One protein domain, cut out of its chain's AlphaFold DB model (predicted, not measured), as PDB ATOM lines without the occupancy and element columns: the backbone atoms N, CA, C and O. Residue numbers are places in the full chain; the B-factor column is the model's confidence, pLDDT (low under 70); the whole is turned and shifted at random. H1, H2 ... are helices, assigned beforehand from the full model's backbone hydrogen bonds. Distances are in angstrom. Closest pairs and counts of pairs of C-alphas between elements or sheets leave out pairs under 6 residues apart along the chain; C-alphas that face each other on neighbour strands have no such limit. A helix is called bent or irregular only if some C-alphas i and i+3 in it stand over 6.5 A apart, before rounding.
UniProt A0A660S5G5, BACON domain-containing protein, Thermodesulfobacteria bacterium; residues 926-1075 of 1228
ATOM      1  N   THR A 926      28.377 -12.508  25.180       81.94
ATOM      2  CA  THR A 926      28.178 -13.979  25.171       81.94
ATOM      3  C   THR A 926      28.240 -14.611  26.569       81.94
ATOM      4  O   THR A 926      27.611 -15.636  26.821       81.94
ATOM      5  N   ASP A 927      28.971 -13.990  27.488       80.19
ATOM      6  CA  ASP A 927      29.141 -14.373  28.890       80.19
ATOM      7  C   ASP A 927      28.101 -13.738  29.841       80.19
ATOM      8  O   ASP A 927      28.076 -14.063  31.033       80.19
ATOM      9  N   ASP A 928      27.198 -12.884  29.335       86.06
ATOM     10  CA  ASP A 928      26.152 -12.244  30.143       86.06
ATOM     11  C   ASP A 928      25.188 -13.297  30.744       86.06
ATOM     12  O   ASP A 928      24.685 -14.167  30.022       86.06
ATOM     13  N   PRO A 929      24.844 -13.210  32.046       85.81
ATOM     14  CA  PRO A 929      23.849 -14.073  32.689       85.81
ATOM     15  C   PRO A 929      22.487 -14.178  32.006       85.81
ATOM     16  O   PRO A 929      21.802 -15.190  32.149       85.81
ATOM     17  N   LYS A 930      22.081 -13.171  31.238       85.94
ATOM     18  CA  LYS A 930      20.859 -13.215  30.429       85.94
ATOM     19  C   LYS A 930      21.000 -14.095  29.198       85.94
ATOM     20  O   LYS A 930      19.982 -14.608  28.749       85.94
ATOM     21  N   VAL A 931      22.213 -14.272  28.673       85.00
ATOM     22  CA  VAL A 931      22.505 -15.138  27.528       85.00
ATOM     23  C   VAL A 931      22.603 -16.588  27.981       85.00
ATOM     24  O   VAL A 931      21.784 -17.399  27.544       85.00
ATOM     25  N   TRP A 932      23.500 -16.924  28.916       82.94
ATOM     26  CA  TRP A 932      23.599 -18.310  29.399       82.94
ATOM     27  C   TRP A 932      22.360 -18.762  30.189       82.94
ATOM     28  O   TRP A 932      22.009 -19.939  30.165       82.94
ATOM     29  N   GLY A 933      21.603 -17.832  30.782       80.88
ATOM     30  CA  GLY A 933      20.294 -18.109  31.378       80.88
ATOM     31  C   GLY A 933      19.210 -18.582  30.391       80.88
ATOM     32  O   GLY A 933      18.206 -19.135  30.835       80.88
ATOM     33  N   GLN A 934      19.389 -18.416  29.070       88.44
ATOM     34  CA  GLN A 934      18.476 -18.981  28.058       88.44
ATOM     35  C   GLN A 934      18.830 -20.408  27.629       88.44
ATOM     36  O   GLN A 934      18.045 -21.009  26.894       88.44
ATOM     37  N   ALA A 935      19.961 -20.964  28.085       79.06
ATOM     38  CA  ALA A 935      20.477 -22.255  27.626       79.06
ATOM     39  C   ALA A 935      19.406 -23.356  27.642       79.06
ATOM     40  O   ALA A 935      19.120 -23.964  26.609       79.06
ATOM     41  N   SER A 936      18.754 -23.546  28.791       74.75
ATOM     42  CA  SER A 936      17.710 -24.558  28.970       74.75
ATOM     43  C   SER A 936      16.417 -24.237  28.213       74.75
ATOM     44  O   SER A 936      15.716 -25.158  27.810       74.75
ATOM     45  N   ASN A 937      16.091 -22.962  27.974       79.06
ATOM     46  CA  ASN A 937      14.882 -22.580  27.233       79.06
ATOM     47  C   ASN A 937      15.006 -22.946  25.748       79.06
ATOM     48  O   ASN A 937      14.085 -23.528  25.177       79.06
ATOM     49  N   VAL A 938      16.167 -22.663  25.145       84.06
ATOM     50  CA  VAL A 938      16.494 -23.078  23.773       84.06
ATOM     51  C   VAL A 938      16.507 -24.604  23.671       84.06
ATOM     52  O   VAL A 938      15.852 -25.166  22.796       84.06
ATOM     53  N   GLN A 939      17.187 -25.281  24.599       80.12
ATOM     54  CA  GLN A 939      17.316 -26.739  24.617       80.12
ATOM     55  C   GLN A 939      15.954 -27.448  24.751       80.12
ATOM     56  O   GLN A 939      15.637 -28.319  23.944       80.12
ATOM     57  N   ASN A 940      15.100 -27.010  25.685       73.69
ATOM     58  CA  ASN A 940      13.750 -27.552  25.878       73.69
ATOM     59  C   ASN A 940      12.853 -27.376  24.642       73.69
ATOM     60  O   ASN A 940      12.076 -28.272  24.316       73.69
ATOM     61  N   ALA A 941      12.951 -26.238  23.947       83.31
ATOM     62  CA  ALA A 941      12.164 -25.999  22.741       83.31
ATOM     63  C   ALA A 941      12.634 -26.867  21.559       83.31
ATOM     64  O   ALA A 941      11.806 -27.415  20.836       83.31
ATOM     65  N   LEU A 942      13.949 -27.049  21.389       83.81
ATOM     66  CA  LEU A 942      14.524 -27.928  20.363       83.81
ATOM     67  C   LEU A 942      14.165 -29.405  20.592       83.81
ATOM     68  O   LEU A 942      13.761 -30.093  19.653       83.81
ATOM     69  N   TRP A 943      14.231 -29.882  21.839       76.06
ATOM     70  CA  TRP A 943      13.766 -31.223  22.205       76.06
ATOM     71  C   TRP A 943      12.270 -31.407  21.931       76.06
ATOM     72  O   TRP A 943      11.888 -32.364  21.261       76.06
ATOM     73  N   GLY A 944      11.435 -30.450  22.351       70.12
ATOM     74  CA  GLY A 944       9.995 -30.474  22.091       70.12
ATOM     75  C   GLY A 944       9.633 -30.527  20.604       70.12
ATOM     76  O   GLY A 944       8.692 -31.218  20.228       70.12
ATOM     77  N   LEU A 945      10.400 -29.856  19.736       81.62
ATOM     78  CA  LEU A 945      10.244 -29.955  18.279       81.62
ATOM     79  C   LEU A 945      10.712 -31.309  17.722       81.62
ATOM     80  O   LEU A 945      10.067 -31.848  16.825       81.62
ATOM     81  N   SER A 946      11.797 -31.869  18.260       77.81
ATOM     82  CA  SER A 946      12.348 -33.165  17.834       77.81
ATOM     83  C   SER A 946      11.399 -34.335  18.144       77.81
ATOM     84  O   SER A 946      11.249 -35.249  17.332       77.81
ATOM     85  N   GLU A 947      10.657 -34.263  19.254       69.25
ATOM     86  CA  GLU A 947       9.594 -35.226  19.589       69.25
ATOM     87  C   GLU A 947       8.506 -35.329  18.503       69.25
ATOM     88  O   GLU A 947       7.952 -36.404  18.286       69.25
ATOM     89  N   TYR A 948       8.234 -34.261  17.750       72.06
ATOM     90  CA  TYR A 948       7.273 -34.288  16.639       72.06
ATOM     91  C   TYR A 948       7.847 -34.832  15.319       72.06
ATOM     92  O   TYR A 948       7.077 -35.110  14.396       72.06
ATOM     93  N   GLY A 949       9.171 -34.983  15.195       78.94
ATOM     94  CA  GLY A 949       9.815 -35.408  13.949       78.94
ATOM     95  C   GLY A 949       9.409 -34.538  12.752       78.94
ATOM     96  O   GLY A 949       9.227 -33.324  12.866       78.94
ATOM     97  N   SER A 950       9.172 -35.165  11.599       83.75
ATOM     98  CA  SER A 950       8.748 -34.478  10.369       83.75
ATOM     99  C   SER A 950       7.415 -33.715  10.476       83.75
ATOM    100  O   SER A 950       7.157 -32.826   9.664       83.75
ATOM    101  N   VAL A 951       6.581 -33.974  11.495       85.88
ATOM    102  CA  VAL A 951       5.357 -33.185  11.752       85.88
ATOM    103  C   VAL A 951       5.700 -31.739  12.141       85.88
ATOM    104  O   VAL A 951       4.932 -30.820  11.852       85.88
ATOM    105  N   ALA A 952       6.881 -31.506  12.723       89.00
ATOM    106  CA  ALA A 952       7.392 -30.178  13.053       89.00
ATOM    107  C   ALA A 952       8.175 -29.493  11.914       89.00
ATOM    108  O   ALA A 952       8.840 -28.492  12.168       89.00
ATOM    109  N   TYR A 953       8.072 -29.944  10.653       94.44
ATOM    110  CA  TYR A 953       8.755 -29.308   9.508       94.44
ATOM    111  C   TYR A 953       8.509 -27.785   9.412       94.44
ATOM    112  O   TYR A 953       9.388 -27.029   9.000       94.44
ATOM    113  N   SER A 954       7.345 -27.290   9.852       96.00
ATOM    114  CA  SER A 954       7.038 -25.849   9.916       96.00
ATOM    115  C   SER A 954       7.960 -25.039  10.843       96.00
ATOM    116  O   SER A 954       8.033 -23.819  10.708       96.00
ATOM    117  N   ALA A 955       8.695 -25.690  11.748       96.56
ATOM    118  CA  ALA A 955       9.685 -25.065  12.621       96.56
ATOM    119  C   ALA A 955      11.066 -24.877  11.968       96.56
ATOM    120  O   ALA A 955      11.917 -24.211  12.562       96.56
ATOM    121  N   LYS A 956      11.298 -25.419  10.759       97.69
ATOM    122  CA  LYS A 956      12.598 -25.425  10.057       97.69
ATOM    123  C   LYS A 956      13.335 -24.085  10.123       97.69
ATOM    124  O   LYS A 956      14.489 -24.036  10.545       97.69
ATOM    125  N   ASP A 957      12.664 -22.991   9.773       97.69
ATOM    126  CA  ASP A 957      13.292 -21.666   9.715       97.69
ATOM    127  C   ASP A 957      13.615 -21.097  11.110       97.69
ATOM    128  O   ASP A 957      14.622 -20.406  11.277       97.69
ATOM    129  N   ALA A 958      12.823 -21.435  12.136       97.69
ATOM    130  CA  ALA A 958      13.107 -21.071  13.527       97.69
ATOM    131  C   ALA A 958      14.321 -21.844  14.074       97.69
ATOM    132  O   ALA A 958      15.163 -21.267  14.764       97.69
ATOM    133  N   VAL A 959      14.466 -23.120  13.705       97.69
ATOM    134  CA  VAL A 959      15.634 -23.941  14.060       97.69
ATOM    135  C   VAL A 959      16.893 -23.461  13.324       97.69
ATOM    136  O   VAL A 959      17.940 -23.302  13.949       97.69
ATOM    137  N   ILE A 960      16.803 -23.109  12.034       98.06
ATOM    138  CA  ILE A 960      17.909 -22.465  11.295       98.06
ATOM    139  C   ILE A 960      18.299 -21.126  11.942       98.06
ATOM    140  O   ILE A 960      19.488 -20.815  12.053       98.06
ATOM    141  N   ASN A 961      17.328 -20.333  12.404       96.88
ATOM    142  CA  ASN A 961      17.592 -19.096  13.142       96.88
ATOM    143  C   ASN A 961      18.302 -19.368  14.485       96.88
ATOM    144  O   ASN A 961      19.225 -18.633  14.830       96.88
ATOM    145  N   ALA A 962      17.961 -20.451  15.193       96.25
ATOM    146  CA  ALA A 962      18.678 -20.879  16.396       96.25
ATOM    147  C   ALA A 962      20.134 -21.292  16.097       96.25
ATOM    148  O   ALA A 962      21.041 -20.788  16.756       96.25
ATOM    149  N   ILE A 963      20.390 -22.093  15.048       96.19
ATOM    150  CA  ILE A 963      21.764 -22.414  14.591       96.19
ATOM    151  C   ILE A 963      22.553 -21.123  14.328       96.19
ATOM    152  O   ILE A 963      23.699 -20.993  14.762       96.19
ATOM    153  N   LYS A 964      21.937 -20.141  13.658       95.75
ATOM    154  CA  LYS A 964      22.589 -18.872  13.305       95.75
ATOM    155  C   LYS A 964      22.846 -17.955  14.499       95.75
ATOM    156  O   LYS A 964      23.918 -17.361  14.548       95.75
ATOM    157  N   LYS A 965      21.907 -17.831  15.442       93.56
ATOM    158  CA  LYS A 965      21.939 -16.794  16.490       93.56
ATOM    159  C   LYS A 965      22.272 -17.270  17.901       93.56
ATOM    160  O   LYS A 965      22.783 -16.458  18.664       93.56
ATOM    161  N   ASP A 966      21.982 -18.521  18.269       91.88
ATOM    162  CA  ASP A 966      22.146 -18.951  19.663       91.88
ATOM    163  C   ASP A 966      23.607 -18.902  20.101       91.88
ATOM    164  O   ASP A 966      24.484 -19.411  19.404       91.88
ATOM    165  N   ARG A 967      23.854 -18.339  21.276       89.31
ATOM    166  CA  ARG A 967      25.166 -18.321  21.932       89.31
ATOM    167  C   ARG A 967      25.058 -18.628  23.429       89.31
ATOM    168  O   ARG A 967      26.004 -18.412  24.176       89.31
ATOM    169  N   SER A 968      23.902 -19.140  23.859       83.75
ATOM    170  CA  SER A 968      23.588 -19.420  25.263       83.75
ATOM    171  C   SER A 968      24.339 -20.628  25.822       83.75
ATOM    172  O   SER A 968      24.656 -20.655  27.012       83.75
ATOM    173  N   HIS A 969      24.639 -21.630  24.988       83.12
ATOM    174  CA  HIS A 969      25.372 -22.815  25.425       83.12
ATOM    175  C   HIS A 969      26.131 -23.509  24.291       83.12
ATOM    176  O   HIS A 969      25.614 -23.662  23.185       83.12
ATOM    177  N   ARG A 970      27.325 -24.040  24.593       73.94
ATOM    178  CA  ARG A 970      28.228 -24.698  23.622       73.94
ATOM    179  C   ARG A 970      27.618 -25.867  22.831       73.94
ATOM    180  O   ARG A 970      28.115 -26.182  21.758       73.94
ATOM    181  N   TYR A 971      26.540 -26.479  23.329       76.75
ATOM    182  CA  TYR A 971      25.836 -27.585  22.658       76.75
ATOM    183  C   TYR A 971      24.525 -27.177  21.959       76.75
ATOM    184  O   TYR A 971      23.983 -27.961  21.189       76.75
ATOM    185  N   ASN A 972      23.994 -25.971  22.179       84.44
ATOM    186  CA  ASN A 972      22.644 -25.628  21.708       84.44
ATOM    187  C   ASN A 972      22.547 -25.511  20.183       84.44
ATOM    188  O   ASN A 972      21.594 -26.011  19.586       84.44
ATOM    189  N   LYS A 973      23.573 -24.957  19.525       89.56
ATOM    190  CA  LYS A 973      23.686 -24.994  18.059       89.56
ATOM    191  C   LYS A 973      23.791 -26.423  17.509       89.56
ATOM    192  O   LYS A 973      23.239 -26.697  16.447       89.56
ATOM    193  N   ALA A 974      24.462 -27.329  18.224       83.81
ATOM    194  CA  ALA A 974      24.572 -28.734  17.840       83.81
ATOM    195  C   ALA A 974      23.215 -29.456  17.933       83.81
ATOM    196  O   ALA A 974      22.795 -30.080  16.960       83.81
ATOM    197  N   TYR A 975      22.469 -29.272  19.029       80.69
ATOM    198  CA  TYR A 975      21.087 -29.759  19.128       80.69
ATOM    199  C   TYR A 975      20.178 -29.157  18.054       80.69
ATOM    200  O   TYR A 975      19.311 -29.852  17.531       80.69
ATOM    201  N   ALA A 976      20.377 -27.889  17.682       90.19
ATOM    202  CA  ALA A 976      19.619 -27.269  16.601       90.19
ATOM    203  C   ALA A 976      19.966 -27.876  15.226       90.19
ATOM    204  O   ALA A 976      19.069 -28.054  14.406       90.19
ATOM    205  N   CYS A 977      21.222 -28.276  14.988       89.25
ATOM    206  CA  CYS A 977      21.601 -29.046  13.796       89.25
ATOM    207  C   CYS A 977      20.902 -30.415  13.757       89.25
ATOM    208  O   CYS A 977      20.344 -30.771  12.721       89.25
ATOM    209  N   GLN A 978      20.863 -31.137  14.885       82.31
ATOM    210  CA  GLN A 978      20.139 -32.410  14.992       82.31
ATOM    211  C   GLN A 978      18.635 -32.218  14.770       82.31
ATOM    212  O   GLN A 978      18.058 -32.864  13.906       82.31
ATOM    213  N   THR A 979      18.014 -31.272  15.481       85.06
ATOM    214  CA  THR A 979      16.581 -30.954  15.349       85.06
ATOM    215  C   THR A 979      16.237 -30.620  13.897       85.06
ATOM    216  O   THR A 979      15.226 -31.088  13.385       85.06
ATOM    217  N   LEU A 980      17.089 -29.853  13.201       94.12
ATOM    218  CA  LEU A 980      16.899 -29.521  11.789       94.12
ATOM    219  C   LEU A 980      16.879 -30.774  10.902       94.12
ATOM    220  O   LEU A 980      16.032 -30.871  10.017       94.12
ATOM    221  N   TYR A 981      17.771 -31.734  11.146       89.62
ATOM    222  CA  TYR A 981      17.762 -33.020  10.452       89.62
ATOM    223  C   TYR A 981      16.522 -33.857  10.807       89.62
ATOM    224  O   TYR A 981      15.809 -34.290   9.907       89.62
ATOM    225  N   THR A 982      16.185 -33.994  12.090       82.88
ATOM    226  CA  THR A 982      15.016 -34.754  12.563       82.88
ATOM    227  C   THR A 982      13.685 -34.230  11.998       82.88
ATOM    228  O   THR A 982      12.796 -35.027  11.692       82.88
ATOM    229  N   ILE A 983      13.529 -32.910  11.807       87.25
ATOM    230  CA  ILE A 983      12.288 -32.323  11.264       87.25
ATOM    231  C   ILE A 983      12.290 -32.127   9.739       87.25
ATOM    232  O   ILE A 983      11.209 -32.001   9.164       87.25
ATOM    233  N   ALA A 984      13.455 -32.058   9.075       92.00
ATOM    234  CA  ALA A 984      13.561 -31.673   7.657       92.00
ATOM    235  C   ALA A 984      14.432 -32.588   6.768       92.00
ATOM    236  O   ALA A 984      14.475 -32.395   5.552       92.00
ATOM    237  N   GLY A 985      15.104 -33.595   7.329       87.75
ATOM    238  CA  GLY A 985      15.916 -34.564   6.591       87.75
ATOM    239  C   GLY A 985      17.012 -33.908   5.745       87.75
ATOM    240  O   GLY A 985      17.799 -33.092   6.230       87.75
ATOM    241  N   SER A 986      17.051 -34.236   4.450       90.56
ATOM    242  CA  SER A 986      18.049 -33.723   3.500       90.56
ATOM    243  C   SER A 986      18.046 -32.196   3.324       90.56
ATOM    244  O   SER A 986      19.068 -31.639   2.921       90.56
ATOM    245  N   ASP A 987      16.957 -31.496   3.665       94.25
ATOM    246  CA  ASP A 987      16.907 -30.022   3.645       94.25
ATOM    247  C   ASP A 987      17.891 -29.380   4.645       94.25
ATOM    248  O   ASP A 987      18.194 -28.189   4.536       94.25
ATOM    249  N   ALA A 988      18.415 -30.146   5.611       94.44
ATOM    250  CA  ALA A 988      19.437 -29.683   6.544       94.44
ATOM    251  C   ALA A 988      20.801 -29.433   5.867       94.44
ATOM    252  O   ALA A 988      21.517 -28.504   6.259       94.44
ATOM    253  N   VAL A 989      21.154 -30.217   4.836       96.44
ATOM    254  CA  VAL A 989      22.511 -30.292   4.246       96.44
ATOM    255  C   VAL A 989      23.127 -28.924   3.902       96.44
ATOM    256  O   VAL A 989      24.281 -28.698   4.280       96.44
ATOM    257  N   PRO A 990      22.418 -27.967   3.259       97.00
ATOM    258  CA  PRO A 990      22.991 -26.655   2.961       97.00
ATOM    259  C   PRO A 990      23.411 -25.889   4.221       97.00
ATOM    260  O   PRO A 990      24.474 -25.276   4.232       97.00
ATOM    261  N   THR A 991      22.619 -25.957   5.296       97.62
ATOM    262  CA  THR A 991      22.907 -25.272   6.568       97.62
ATOM    263  C   THR A 991      24.087 -25.919   7.295       97.62
ATOM    264  O   THR A 991      24.946 -25.215   7.823       97.62
ATOM    265  N   LEU A 992      24.186 -27.251   7.261       96.50
ATOM    266  CA  LEU A 992      25.296 -27.994   7.870       96.50
ATOM    267  C   LEU A 992      26.637 -27.699   7.170       96.50
ATOM    268  O   LEU A 992      27.655 -27.518   7.833       96.50
ATOM    269  N   LYS A 993      26.647 -27.525   5.841       96.88
ATOM    270  CA  LYS A 993      27.857 -27.102   5.105       96.88
ATOM    271  C   LYS A 993      28.306 -25.676   5.471       96.88
ATOM    272  O   LYS A 993      29.503 -25.402   5.458       96.88
ATOM    273  N   LEU A 994      27.391 -24.776   5.857       97.00
ATOM    274  CA  LEU A 994      27.751 -23.444   6.380       97.00
ATOM    275  C   LEU A 994      28.424 -23.521   7.762       97.00
ATOM    276  O   LEU A 994      29.363 -22.768   8.025       97.00
ATOM    277  N   VAL A 995      27.990 -24.452   8.623       96.62
ATOM    278  CA  VAL A 995      28.619 -24.723   9.929       96.62
ATOM    279  C   VAL A 995      30.084 -25.130   9.753       96.62
ATOM    280  O   VAL A 995      30.967 -24.453  10.289       96.62
ATOM    281  N   LEU A 996      30.353 -26.166   8.948       96.81
ATOM    282  CA  LEU A 996      31.711 -26.679   8.700       96.81
ATOM    283  C   LEU A 996      32.654 -25.588   8.167       96.81
ATOM    284  O   LEU A 996      33.807 -25.472   8.573       96.81
ATOM    285  N   ARG A 997      32.139 -24.711   7.296       95.25
ATOM    286  CA  ARG A 997      32.903 -23.616   6.675       95.25
ATOM    287  C   ARG A 997      33.128 -22.406   7.591       95.25
ATOM    288  O   ARG A 997      33.825 -21.476   7.168       95.25
ATOM    289  N   ARG A 998      32.571 -22.408   8.814       93.44
ATOM    290  CA  ARG A 998      32.500 -21.260   9.745       93.44
ATOM    291  C   ARG A 998      31.933 -20.022   9.040       93.44
ATOM    292  O   ARG A 998      32.562 -18.965   9.024       93.44
ATOM    293  N   ASP A 999      30.799 -20.189   8.361       94.81
ATOM    294  CA  ASP A 999      30.224 -19.137   7.520       94.81
ATOM    295  C   ASP A 999      29.868 -17.869   8.335       94.81
ATOM    296  O   ASP A 999      29.277 -18.000   9.411       94.81
ATOM    297  N   PRO A1000      30.163 -16.648   7.838       90.62
ATOM    298  CA  PRO A1000      29.881 -15.400   8.556       90.62
ATOM    299  C   PRO A1000      28.399 -15.128   8.857       90.62
ATOM    300  O   PRO A1000      28.101 -14.241   9.653       90.62
ATOM    301  N   SER A1001      27.456 -15.850   8.238       92.31
ATOM    302  CA  SER A1001      26.027 -15.761   8.576       92.31
ATOM    303  C   SER A1001      25.638 -16.504   9.863       92.31
ATOM    304  O   SER A1001      24.477 -16.427  10.277       92.31
ATOM    305  N   ILE A1002      26.584 -17.207  10.499       93.81
ATOM    306  CA  ILE A1002      26.424 -17.862  11.800       93.81
ATOM    307  C   ILE A1002      27.258 -17.110  12.844       93.81
ATOM    308  O   ILE A1002      28.480 -17.008  12.735       93.81
ATOM    309  N   LEU A1003      26.596 -16.609  13.888       89.75
ATOM    310  CA  LEU A1003      27.234 -15.964  15.030       89.75
ATOM    311  C   LEU A1003      27.794 -17.037  15.970       89.75
ATOM    312  O   LEU A1003      27.019 -17.822  16.514       89.75
ATOM    313  N   TRP A1004      29.114 -17.082  16.163       86.94
ATOM    314  CA  TRP A1004      29.772 -18.063  17.040       86.94
ATOM    315  C   TRP A1004      29.965 -17.516  18.456       86.94
ATOM    316  O   TRP A1004      29.282 -17.966  19.365       86.94
ATOM    317  N   ALA A1005      30.824 -16.516  18.628       79.81
ATOM    318  CA  ALA A1005      30.882 -15.622  19.788       79.81
ATOM    319  C   ALA A1005      31.667 -14.359  19.385       79.81
ATOM    320  O   ALA A1005      32.239 -14.320  18.293       79.81
ATOM    321  N   GLU A1006      31.694 -13.340  20.241       70.81
ATOM    322  CA  GLU A1006      32.414 -12.081  19.988       70.81
ATOM    323  C   GLU A1006      33.938 -12.252  20.151       70.81
ATOM    324  O   GLU A1006      34.390 -13.111  20.913       70.81
ATOM    325  N   ASP A1007      34.736 -11.440  19.444       56.09
ATOM    326  CA  ASP A1007      36.201 -11.603  19.309       56.09
ATOM    327  C   ASP A1007      36.977 -11.568  20.642       56.09
ATOM    328  O   ASP A1007      38.083 -12.095  20.728       56.09
ATOM    329  N   SER A1008      36.403 -10.993  21.703       60.94
ATOM    330  CA  SER A1008      36.942 -11.033  23.072       60.94
ATOM    331  C   SER A1008      36.939 -12.438  23.696       60.94
ATOM    332  O   SER A1008      37.630 -12.675  24.685       60.94
ATOM    333  N   SER A1009      36.185 -13.377  23.116       74.81
ATOM    334  CA  SER A1009      35.878 -14.704  23.664       74.81
ATOM    335  C   SER A1009      36.279 -15.843  22.712       74.81
ATOM    336  O   SER A1009      35.524 -16.790  22.489       74.81
ATOM    337  N   LEU A1010      37.485 -15.759  22.132       84.44
ATOM    338  CA  LEU A1010      38.008 -16.710  21.129       84.44
ATOM    339  C   LEU A1010      37.854 -18.187  21.534       84.44
ATOM    340  O   LEU A1010      37.468 -19.004  20.702       84.44
ATOM    341  N   GLU A1011      38.067 -18.520  22.809       87.19
ATOM    342  CA  GLU A1011      37.846 -19.867  23.350       87.19
ATOM    343  C   GLU A1011      36.383 -20.312  23.233       87.19
ATOM    344  O   GLU A1011      36.098 -21.384  22.701       87.19
ATOM    345  N   THR A1012      35.440 -19.481  23.681       85.38
ATOM    346  CA  THR A1012      33.995 -19.732  23.573       85.38
ATOM    347  C   THR A1012      33.571 -19.846  22.106       85.38
ATOM    348  O   THR A1012      32.815 -20.746  21.746       85.38
ATOM    349  N   SER A1013      34.129 -18.991  21.241       88.94
ATOM    350  CA  SER A1013      33.917 -18.981  19.787       88.94
ATOM    351  C   SER A1013      34.452 -20.240  19.088       88.94
ATOM    352  O   SER A1013      33.859 -20.721  18.117       88.94
ATOM    353  N   ALA A1014      35.574 -20.790  19.560       90.75
ATOM    354  CA  ALA A1014      36.141 -22.047  19.078       90.75
ATOM    355  C   ALA A1014      35.343 -23.252  19.597       90.75
ATOM    356  O   ALA A1014      34.961 -24.108  18.802       90.75
ATOM    357  N   ASN A1015      35.001 -23.271  20.890       86.25
ATOM    358  CA  ASN A1015      34.177 -24.312  21.509       86.25
ATOM    359  C   ASN A1015      32.810 -24.440  20.820       86.25
ATOM    360  O   ASN A1015      32.466 -25.533  20.376       86.25
ATOM    361  N   LEU A1016      32.057 -23.340  20.679       87.44
ATOM    362  CA  LEU A1016      30.758 -23.330  19.990       87.44
ATOM    363  C   LEU A1016      30.878 -23.829  18.546       87.44
ATOM    364  O   LEU A1016      30.043 -24.612  18.096       87.44
ATOM    365  N   TRP A1017      31.916 -23.407  17.821       92.81
ATOM    366  CA  TRP A1017      32.107 -23.806  16.429       92.81
ATOM    367  C   TRP A1017      32.454 -25.282  16.268       92.81
ATOM    368  O   TRP A1017      31.781 -25.972  15.506       92.81
ATOM    369  N   LEU A1018      33.454 -25.784  16.989       90.75
ATOM    370  CA  LEU A1018      33.980 -27.132  16.772       90.75
ATOM    371  C   LEU A1018      33.030 -28.219  17.290       90.75
ATOM    372  O   LEU A1018      32.829 -29.212  16.596       90.75
ATOM    373  N   HIS A1019      32.331 -27.985  18.406       84.69
ATOM    374  CA  HIS A1019      31.254 -28.878  18.856       84.69
ATOM    375  C   HIS A1019      30.084 -28.928  17.858       84.69
ATOM    376  O   HIS A1019      29.486 -29.985  17.654       84.69
ATOM    377  N   THR A1020      29.766 -27.807  17.199       89.31
ATOM    378  CA  THR A1020      28.722 -27.774  16.159       89.31
ATOM    379  C   THR A1020      29.216 -28.375  14.839       89.31
ATOM    380  O   THR A1020      28.429 -28.985  14.124       89.31
ATOM    381  N   CYS A1021      30.511 -28.273  14.519       92.56
ATOM    382  CA  CYS A1021      31.104 -28.960  13.368       92.56
ATOM    383  C   CYS A1021      31.095 -30.471  13.541       92.56
ATOM    384  O   CYS A1021      30.712 -31.162  12.602       92.56
ATOM    385  N   ALA A1022      31.464 -30.974  14.726       83.88
ATOM    386  CA  ALA A1022      31.331 -32.390  15.049       83.88
ATOM    387  C   ALA A1022      29.878 -32.821  14.820       83.88
ATOM    388  O   ALA A1022      29.638 -33.679  13.980       83.88
ATOM    389  N   ALA A1023      28.916 -32.106  15.421       81.81
ATOM    390  CA  ALA A1023      27.486 -32.338  15.214       81.81
ATOM    391  C   ALA A1023      27.075 -32.408  13.732       81.81
ATOM    392  O   ALA A1023      26.418 -33.354  13.307       81.81
ATOM    393  N   ALA A1024      27.499 -31.435  12.924       89.69
ATOM    394  CA  ALA A1024      27.210 -31.416  11.496       89.69
ATOM    395  C   ALA A1024      27.834 -32.604  10.737       89.69
ATOM    396  O   ALA A1024      27.212 -33.094   9.796       89.69
ATOM    397  N   ALA A1025      29.019 -33.081  11.135       88.44
ATOM    398  CA  ALA A1025      29.792 -34.078  10.397       88.44
ATOM    399  C   ALA A1025      29.098 -35.452  10.297       88.44
ATOM    400  O   ALA A1025      28.865 -35.903   9.178       88.44
ATOM    401  N   SER A1026      28.681 -36.100  11.399       81.69
ATOM    402  CA  SER A1026      27.924 -37.375  11.280       81.69
ATOM    403  C   SER A1026      26.443 -37.192  10.987       81.69
ATOM    404  O   SER A1026      25.821 -38.156  10.553       81.69
ATOM    405  N   ILE A1027      25.851 -36.003  11.155       83.69
ATOM    406  CA  ILE A1027      24.532 -35.764  10.542       83.69
ATOM    407  C   ILE A1027      24.684 -35.854   9.019       83.69
ATOM    408  O   ILE A1027      23.910 -36.545   8.369       83.69
ATOM    409  N   LEU A1028      25.718 -35.230   8.444       88.44
ATOM    410  CA  LEU A1028      26.025 -35.350   7.017       88.44
ATOM    411  C   LEU A1028      26.395 -36.787   6.621       88.44
ATOM    412  O   LEU A1028      25.919 -37.248   5.588       88.44
ATOM    413  N   ALA A1029      27.162 -37.509   7.447       85.19
ATOM    414  CA  ALA A1029      27.496 -38.918   7.218       85.19
ATOM    415  C   ALA A1029      26.264 -39.832   7.091       85.19
ATOM    416  O   ALA A1029      26.265 -40.742   6.274       85.19
ATOM    417  N   GLN A1030      25.196 -39.568   7.850       80.50
ATOM    418  CA  GLN A1030      23.947 -40.343   7.799       80.50
ATOM    419  C   GLN A1030      23.083 -40.055   6.556       80.50
ATOM    420  O   GLN A1030      22.112 -40.767   6.301       80.50
ATOM    421  N   ILE A1031      23.382 -39.005   5.783       84.50
ATOM    422  CA  ILE A1031      22.548 -38.576   4.654       84.50
ATOM    423  C   ILE A1031      23.130 -39.122   3.345       84.50
ATOM    424  O   ILE A1031      24.021 -38.511   2.751       84.50
ATOM    425  N   ASP A1032      22.558 -40.218   2.830       84.31
ATOM    426  CA  ASP A1032      22.882 -40.779   1.504       84.31
ATOM    427  C   ASP A1032      22.441 -39.830   0.367       84.31
ATOM    428  O   ASP A1032      21.394 -39.985  -0.265       84.31
ATOM    429  N   SER A1033      23.239 -38.786   0.131       87.56
ATOM    430  CA  SER A1033      23.062 -37.811  -0.945       87.56
ATOM    431  C   SER A1033      24.408 -37.304  -1.463       87.56
ATOM    432  O   SER A1033      25.366 -37.143  -0.704       87.56
ATOM    433  N   SER A1034      24.482 -36.975  -2.754       87.44
ATOM    434  CA  SER A1034      25.691 -36.392  -3.358       87.44
ATOM    435  C   SER A1034      26.116 -35.083  -2.681       87.44
ATOM    436  O   SER A1034      27.296 -34.887  -2.403       87.44
ATOM    437  N   SER A1035      25.156 -34.219  -2.332       88.62
ATOM    438  CA  SER A1035      25.421 -32.942  -1.654       88.62
ATOM    439  C   SER A1035      26.006 -33.113  -0.244       88.62
ATOM    440  O   SER A1035      26.756 -32.243   0.204       88.62
ATOM    441  N   ALA A1036      25.701 -34.217   0.448       89.44
ATOM    442  CA  ALA A1036      26.331 -34.551   1.725       89.44
ATOM    443  C   ALA A1036      27.749 -35.112   1.529       89.44
ATOM    444  O   ALA A1036      28.662 -34.679   2.225       89.44
ATOM    445  N   LYS A1037      27.969 -35.971   0.522       89.88
ATOM    446  CA  LYS A1037      29.302 -36.507   0.165       89.88
ATOM    447  C   LYS A1037      30.308 -35.408  -0.204       89.88
ATOM    448  O   LYS A1037      31.451 -35.456   0.234       89.88
ATOM    449  N   GLU A1038      29.861 -34.339  -0.866       90.94
ATOM    450  CA  GLU A1038      30.656 -33.112  -1.082       90.94
ATOM    451  C   GLU A1038      31.156 -32.422   0.208       90.94
ATOM    452  O   GLU A1038      32.016 -31.545   0.135       90.94
ATOM    453  N   ALA A1039      30.594 -32.722   1.383       93.25
ATOM    454  CA  ALA A1039      31.052 -32.136   2.642       93.25
ATOM    455  C   ALA A1039      32.313 -32.815   3.200       93.25
ATOM    456  O   ALA A1039      32.959 -32.229   4.067       93.25
ATOM    457  N   ALA A1040      32.694 -33.996   2.695       93.38
ATOM    458  CA  ALA A1040      33.886 -34.717   3.139       93.38
ATOM    459  C   ALA A1040      35.152 -33.846   3.018       93.38
ATOM    460  O   ALA A1040      35.918 -33.740   3.969       93.38
ATOM    461  N   ASP A1041      35.303 -33.098   1.921       92.69
ATOM    462  CA  ASP A1041      36.432 -32.176   1.722       92.69
ATOM    463  C   ASP A1041      36.472 -31.035   2.749       92.69
ATOM    464  O   ASP A1041      37.526 -30.455   2.993       92.69
ATOM    465  N   ASP A1042      35.335 -30.625   3.319       94.81
ATOM    466  CA  ASP A1042      35.290 -29.617   4.388       94.81
ATOM    467  C   ASP A1042      35.513 -30.236   5.776       94.81
ATOM    468  O   ASP A1042      36.002 -29.545   6.668       94.81
ATOM    469  N   ILE A1043      35.220 -31.530   5.939       95.06
ATOM    470  CA  ILE A1043      35.496 -32.306   7.154       95.06
ATOM    471  C   ILE A1043      36.985 -32.671   7.243       95.06
ATOM    472  O   ILE A1043      37.573 -32.519   8.309       95.06
ATOM    473  N   GLU A1044      37.636 -33.041   6.137       94.88
ATOM    474  CA  GLU A1044      39.081 -33.330   6.107       94.88
ATOM    475  C   GLU A1044      39.907 -32.127   6.594       94.88
ATOM    476  O   GLU A1044      40.832 -32.270   7.392       94.88
ATOM    477  N   LYS A1045      39.516 -30.906   6.202       94.31
ATOM    478  CA  LYS A1045      40.163 -29.666   6.665       94.31
ATOM    479  C   LYS A1045      40.113 -29.495   8.189       94.31
ATOM    480  O   LYS A1045      41.020 -28.879   8.743       94.31
ATOM    481  N   LEU A1046      39.090 -30.029   8.865       94.31
ATOM    482  CA  LEU A1046      38.952 -29.957  10.326       94.31
ATOM    483  C   LEU A1046      39.929 -30.883  11.071       94.31
ATOM    484  O   LEU A1046      40.165 -30.655  12.253       94.31
ATOM    485  N   LEU A1047      40.544 -31.865  10.399       90.81
ATOM    486  CA  LEU A1047      41.643 -32.665  10.962       90.81
ATOM    487  C   LEU A1047      42.992 -31.924  10.927       90.81
ATOM    488  O   LEU A1047      43.918 -32.279  11.649       90.81
ATOM    489  N   ASN A1048      43.122 -30.871  10.114       91.12
ATOM    490  CA  ASN A1048      44.344 -30.077  10.043       91.12
ATOM    491  C   ASN A1048      44.335 -28.977  11.118       91.12
ATOM    492  O   ASN A1048      43.754 -27.906  10.932       91.12
ATOM    493  N   GLU A1049      45.026 -29.216  12.233       90.00
ATOM    494  CA  GLU A1049      45.044 -28.298  13.383       90.00
ATOM    495  C   GLU A1049      45.519 -26.883  13.030       90.00
ATOM    496  O   GLU A1049      44.971 -25.902  13.533       90.00
ATOM    497  N   THR A1050      46.480 -26.753  12.110       92.81
ATOM    498  CA  THR A1050      46.958 -25.445  11.631       92.81
ATOM    499  C   THR A1050      45.874 -24.715  10.836       92.81
ATOM    500  O   THR A1050      45.703 -23.503  10.982       92.81
ATOM    501  N   TRP A1051      45.107 -25.419  10.000       94.75
ATOM    502  CA  TRP A1051      43.963 -24.836   9.299       94.75
ATOM    503  C   TRP A1051      42.877 -24.404  10.288       94.75
ATOM    504  O   TRP A1051      42.413 -23.266  10.214       94.75
ATOM    505  N   VAL A1052      42.530 -25.266  11.249       94.38
ATOM    506  CA  VAL A1052      41.540 -24.971  12.295       94.38
ATOM    507  C   VAL A1052      41.960 -23.748  13.107       94.38
ATOM    508  O   VAL A1052      41.175 -22.806  13.223       94.38
ATOM    509  N   GLN A1053      43.211 -23.704  13.577       94.50
ATOM    510  CA  GLN A1053      43.764 -22.585  14.340       94.50
ATOM    511  C   GLN A1053      43.678 -21.266  13.569       94.50
ATOM    512  O   GLN A1053      43.215 -20.263  14.111       94.50
ATOM    513  N   ASN A1054      44.063 -21.262  12.291       93.88
ATOM    514  CA  ASN A1054      43.948 -20.080  11.434       93.88
ATOM    515  C   ASN A1054      42.483 -19.682  11.167       93.88
ATOM    516  O   ASN A1054      42.191 -18.509  10.939       93.88
ATOM    517  N   LYS A1055      41.552 -20.642  11.193       93.31
ATOM    518  CA  LYS A1055      40.129 -20.433  10.896       93.31
ATOM    519  C   LYS A1055      39.330 -19.901  12.093       93.31
ATOM    520  O   LYS A1055      38.393 -19.128  11.880       93.31
ATOM    521  N   CYS A1056      39.674 -20.281  13.326       89.94
ATOM    522  CA  CYS A1056      39.045 -19.768  14.553       89.94
ATOM    523  C   CYS A1056      39.891 -18.752  15.339       89.94
ATOM    524  O   CYS A1056      39.373 -18.166  16.288       89.94
ATOM    525  N   ASN A1057      41.147 -18.518  14.940       91.38
ATOM    526  CA  ASN A1057      42.130 -17.691  15.652       91.38
ATOM    527  C   ASN A1057      42.377 -18.149  17.108       91.38
ATOM    528  O   ASN A1057      42.602 -17.341  18.005       91.38
ATOM    529  N   TYR A1058      42.312 -19.459  17.354       92.75
ATOM    530  CA  TYR A1058      42.478 -20.073  18.672       92.75
ATOM    531  C   TYR A1058      43.153 -21.440  18.518       92.75
ATOM    532  O   TYR A1058      42.876 -22.143  17.551       92.75
ATOM    533  N   ASN A1059      44.045 -21.832  19.432       93.00
ATOM    534  CA  ASN A1059      44.688 -23.149  19.356       93.00
ATOM    535  C   ASN A1059      43.635 -24.247  19.612       93.00
ATOM    536  O   ASN A1059      43.096 -24.280  20.721       93.00
ATOM    537  N   PRO A1060      43.331 -25.140  18.650       90.19
ATOM    538  CA  PRO A1060      42.317 -26.168  18.851       90.19
ATOM    539  C   PRO A1060      42.673 -27.128  19.991       90.19
ATOM    540  O   PRO A1060      41.772 -27.544  20.702       90.19
ATOM    541  N   ASN A1061      43.959 -27.357  20.283       88.94
ATOM    542  CA  ASN A1061      44.393 -28.180  21.420       88.94
ATOM    543  C   ASN A1061      44.017 -27.610  22.803       88.94
ATOM    544  O   ASN A1061      44.055 -28.333  23.794       88.94
ATOM    545  N   ASN A1062      43.625 -26.334  22.887       90.00
ATOM    546  CA  ASN A1062      43.085 -25.737  24.113       90.00
ATOM    547  C   ASN A1062      41.547 -25.852  24.201       90.00
ATOM    548  O   ASN A1062      40.952 -25.447  25.197       90.00
ATOM    549  N   VAL A1063      40.879 -26.346  23.155       85.44
ATOM    550  CA  VAL A1063      39.423 -26.527  23.137       85.44
ATOM    551  C   VAL A1063      39.075 -27.742  23.983       85.44
ATOM    552  O   VAL A1063      39.713 -28.790  23.891       85.44
ATOM    553  N   TYR A1064      38.039 -27.607  24.811       77.38
ATOM    554  CA  TYR A1064      37.578 -28.697  25.656       77.38
ATOM    555  C   TYR A1064      37.222 -29.906  24.786       77.38
ATOM    556  O   TYR A1064      36.325 -29.812  23.947       77.38
ATOM    557  N   ARG A1065      37.923 -31.024  25.017       75.12
ATOM    558  CA  ARG A1065      37.742 -32.305  24.318       75.12
ATOM    559  C   ARG A1065      38.063 -32.293  22.825       75.12
ATOM    560  O   ARG A1065      37.351 -32.878  22.014       75.12
ATOM    561  N   TRP A1066      39.139 -31.601  22.451       83.94
ATOM    562  CA  TRP A1066      39.596 -31.531  21.063       83.94
ATOM    563  C   TRP A1066      39.798 -32.907  20.411       83.94
ATOM    564  O   TRP A1066      39.273 -33.135  19.321       83.94
ATOM    565  N   SER A1067      40.477 -33.840  21.085       76.88
ATOM    566  CA  SER A1067      40.696 -35.204  20.584       76.88
ATOM    567  C   SER A1067      39.375 -35.926  20.303       76.88
ATOM    568  O   SER A1067      39.185 -36.464  19.215       76.88
ATOM    569  N   GLU A1068      38.402 -35.845  21.217       75.12
ATOM    570  CA  GLU A1068      37.088 -36.469  21.019       75.12
ATOM    571  C   GLU A1068      36.253 -35.795  19.913       75.12
ATOM    572  O   GLU A1068      35.395 -36.431  19.296       75.12
ATOM    573  N   LEU A1069      36.511 -34.517  19.610       79.75
ATOM    574  CA  LEU A1069      35.941 -33.844  18.438       79.75
ATOM    575  C   LEU A1069      36.610 -34.299  17.130       79.75
ATOM    576  O   LEU A1069      35.912 -34.417  16.126       79.75
ATOM    577  N   ARG A1070      37.914 -34.613  17.117       86.12
ATOM    578  CA  ARG A1070      38.600 -35.156  15.924       86.12
ATOM    579  C   ARG A1070      38.026 -36.509  15.504       86.12
ATOM    580  O   ARG A1070      37.755 -36.718  14.321       86.12
ATOM    581  N   TRP A1071      37.715 -37.372  16.471       83.50
ATOM    582  CA  TRP A1071      37.040 -38.658  16.255       83.50
ATOM    583  C   TRP A1071      35.732 -38.535  15.446       83.50
ATOM    584  O   TRP A1071      35.425 -39.398  14.621       83.50
ATOM    585  N   ALA A1072      34.976 -37.440  15.629       79.44
ATOM    586  CA  ALA A1072      33.780 -37.134  14.838       79.44
ATOM    587  C   ALA A1072      34.087 -36.994  13.344       79.44
ATOM    588  O   ALA A1072      33.355 -37.513  12.500       79.44
ATOM    589  N   PHE A1073      35.163 -36.273  13.029       89.00
ATOM    590  CA  PHE A1073      35.575 -35.971  11.665       89.00
ATOM    591  C   PHE A1073      36.128 -37.224  10.986       89.00
ATOM    592  O   PHE A1073      35.685 -37.550   9.889       89.00
ATOM    593  N   VAL A1074      36.993 -37.982  11.672       90.06
ATOM    594  CA  VAL A1074      37.523 -39.269  11.188       90.06
ATOM    595  C   VAL A1074      36.390 -40.243  10.840       90.06
ATOM    596  O   VAL A1074      36.327 -40.733   9.712       90.06
ATOM    597  N   LYS A1075      35.433 -40.458  11.759       84.69
ATOM    598  CA  LYS A1075      34.279 -41.345  11.520       84.69
ATOM    599  C   LYS A1075      33.405 -40.854  10.359       84.69
ATOM    600  O   LYS A1075      32.958 -41.661   9.551       84.69
TER     601      LYS A1075
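Overview. This is residues 926 to 1075 of the 1228 residues of the protein "BACON domain-containing protein" of Thermodesulfobacteria bacterium (UniProt A0A660S5G5). Five helices or arms, H2, H3, H4a, H4b and H5, make an up-and-down bundle, each running against the one before it in the chain; the bent helix H4 folds back on itself to give two of them. H8 and H9 pack on H5 on its side away from H2 and H3, H7 packs on H9, and the short H1 and H6 lie at the rim. The printed part has 150 residues with nine named helices, H1 to H9 in chain order, and no named strand: all helix. It is compact, with a radius of gyration of the C-alphas of 14.7 A, and spans 42 by 42 by 25 A.

Arrangement. H4, residues 972 to 996, was assigned as one helix by its hydrogen bonds but is bent: C-alphas 983 and 986 are 9.8 A apart. Its arms H4a, residues 972 to 983, and H4b, residues 986 to 996, run opposite ways at a shallow tilt of 20 degrees and touch, H4a with residues 977 to 981 alone; the closest C-alphas are those of Tyr 981 and Ala 988, 5.4 A. H3, residues 949 to 965, forms a hairpin with H4a, closest at the C-alphas of Ser 950 and Ile 983, 4.2 A. H2, residues 935 to 947, touches H4a the same way at a shallow tilt of 13 degrees, closest at the C-alphas of Ser 946 and Thr 979, 5.4 A. H5, residues 1007 to 1029, forms a hairpin with H4b, closest at the C-alphas of Leu 996 and Cys 1021, 5.2 A. H9, residues 1066 to 1075, touches H5 at residues 1018 to 1026 of H5 alone, closest at the C-alphas of Ala 1022 and Ala 1072, 5.3 A. H7, residues 1040 to 1047, touches H9, closest at the C-alphas of Ile 1043 and Phe 1073, 5.8 A. H8, residues 1049 to 1056, only just touches H5, with 3 pairs of C-alphas within 8 A, closest at Ala 1014 and Cys 1056, 5.8 A. H6, residues 1034 to 1037, touches H5 only at the corner, closest at the C-alphas of Leu 1028 and Ala 1036, 5.4 A. H1, residues 929 to 932, and H2 meet only through their link. Every O i to N i+4 pair is within hydrogen-bond range in H2, H4a and H8, against 7 of 13 in H3, 5 of 7 in H4b, 16 of 19 in H5, 4 of 6 in H9 and 1 of 4 in H7, where 3 of 5 O i to N i+3 pairs are; H1 and H6 are too short for an i+4 pair.

Along the chain. H1 begins at C-alpha 929 (23.849, -14.073, 32.689), and H9 ends at C-alpha 1075 (34.279, -41.345, 11.520). H5 is 31.1 A long, H3 22.4 A, H2 18.7 A, and H4a and H4b 16.2 A each.

Size, cuts and confidence. The C-alphas farthest apart are those of Pro 929 and Ser 1034, 42.4 A. The printed part has no cut, and no link is long. Residues 947 and 1007 to 1008 have pLDDT under 70.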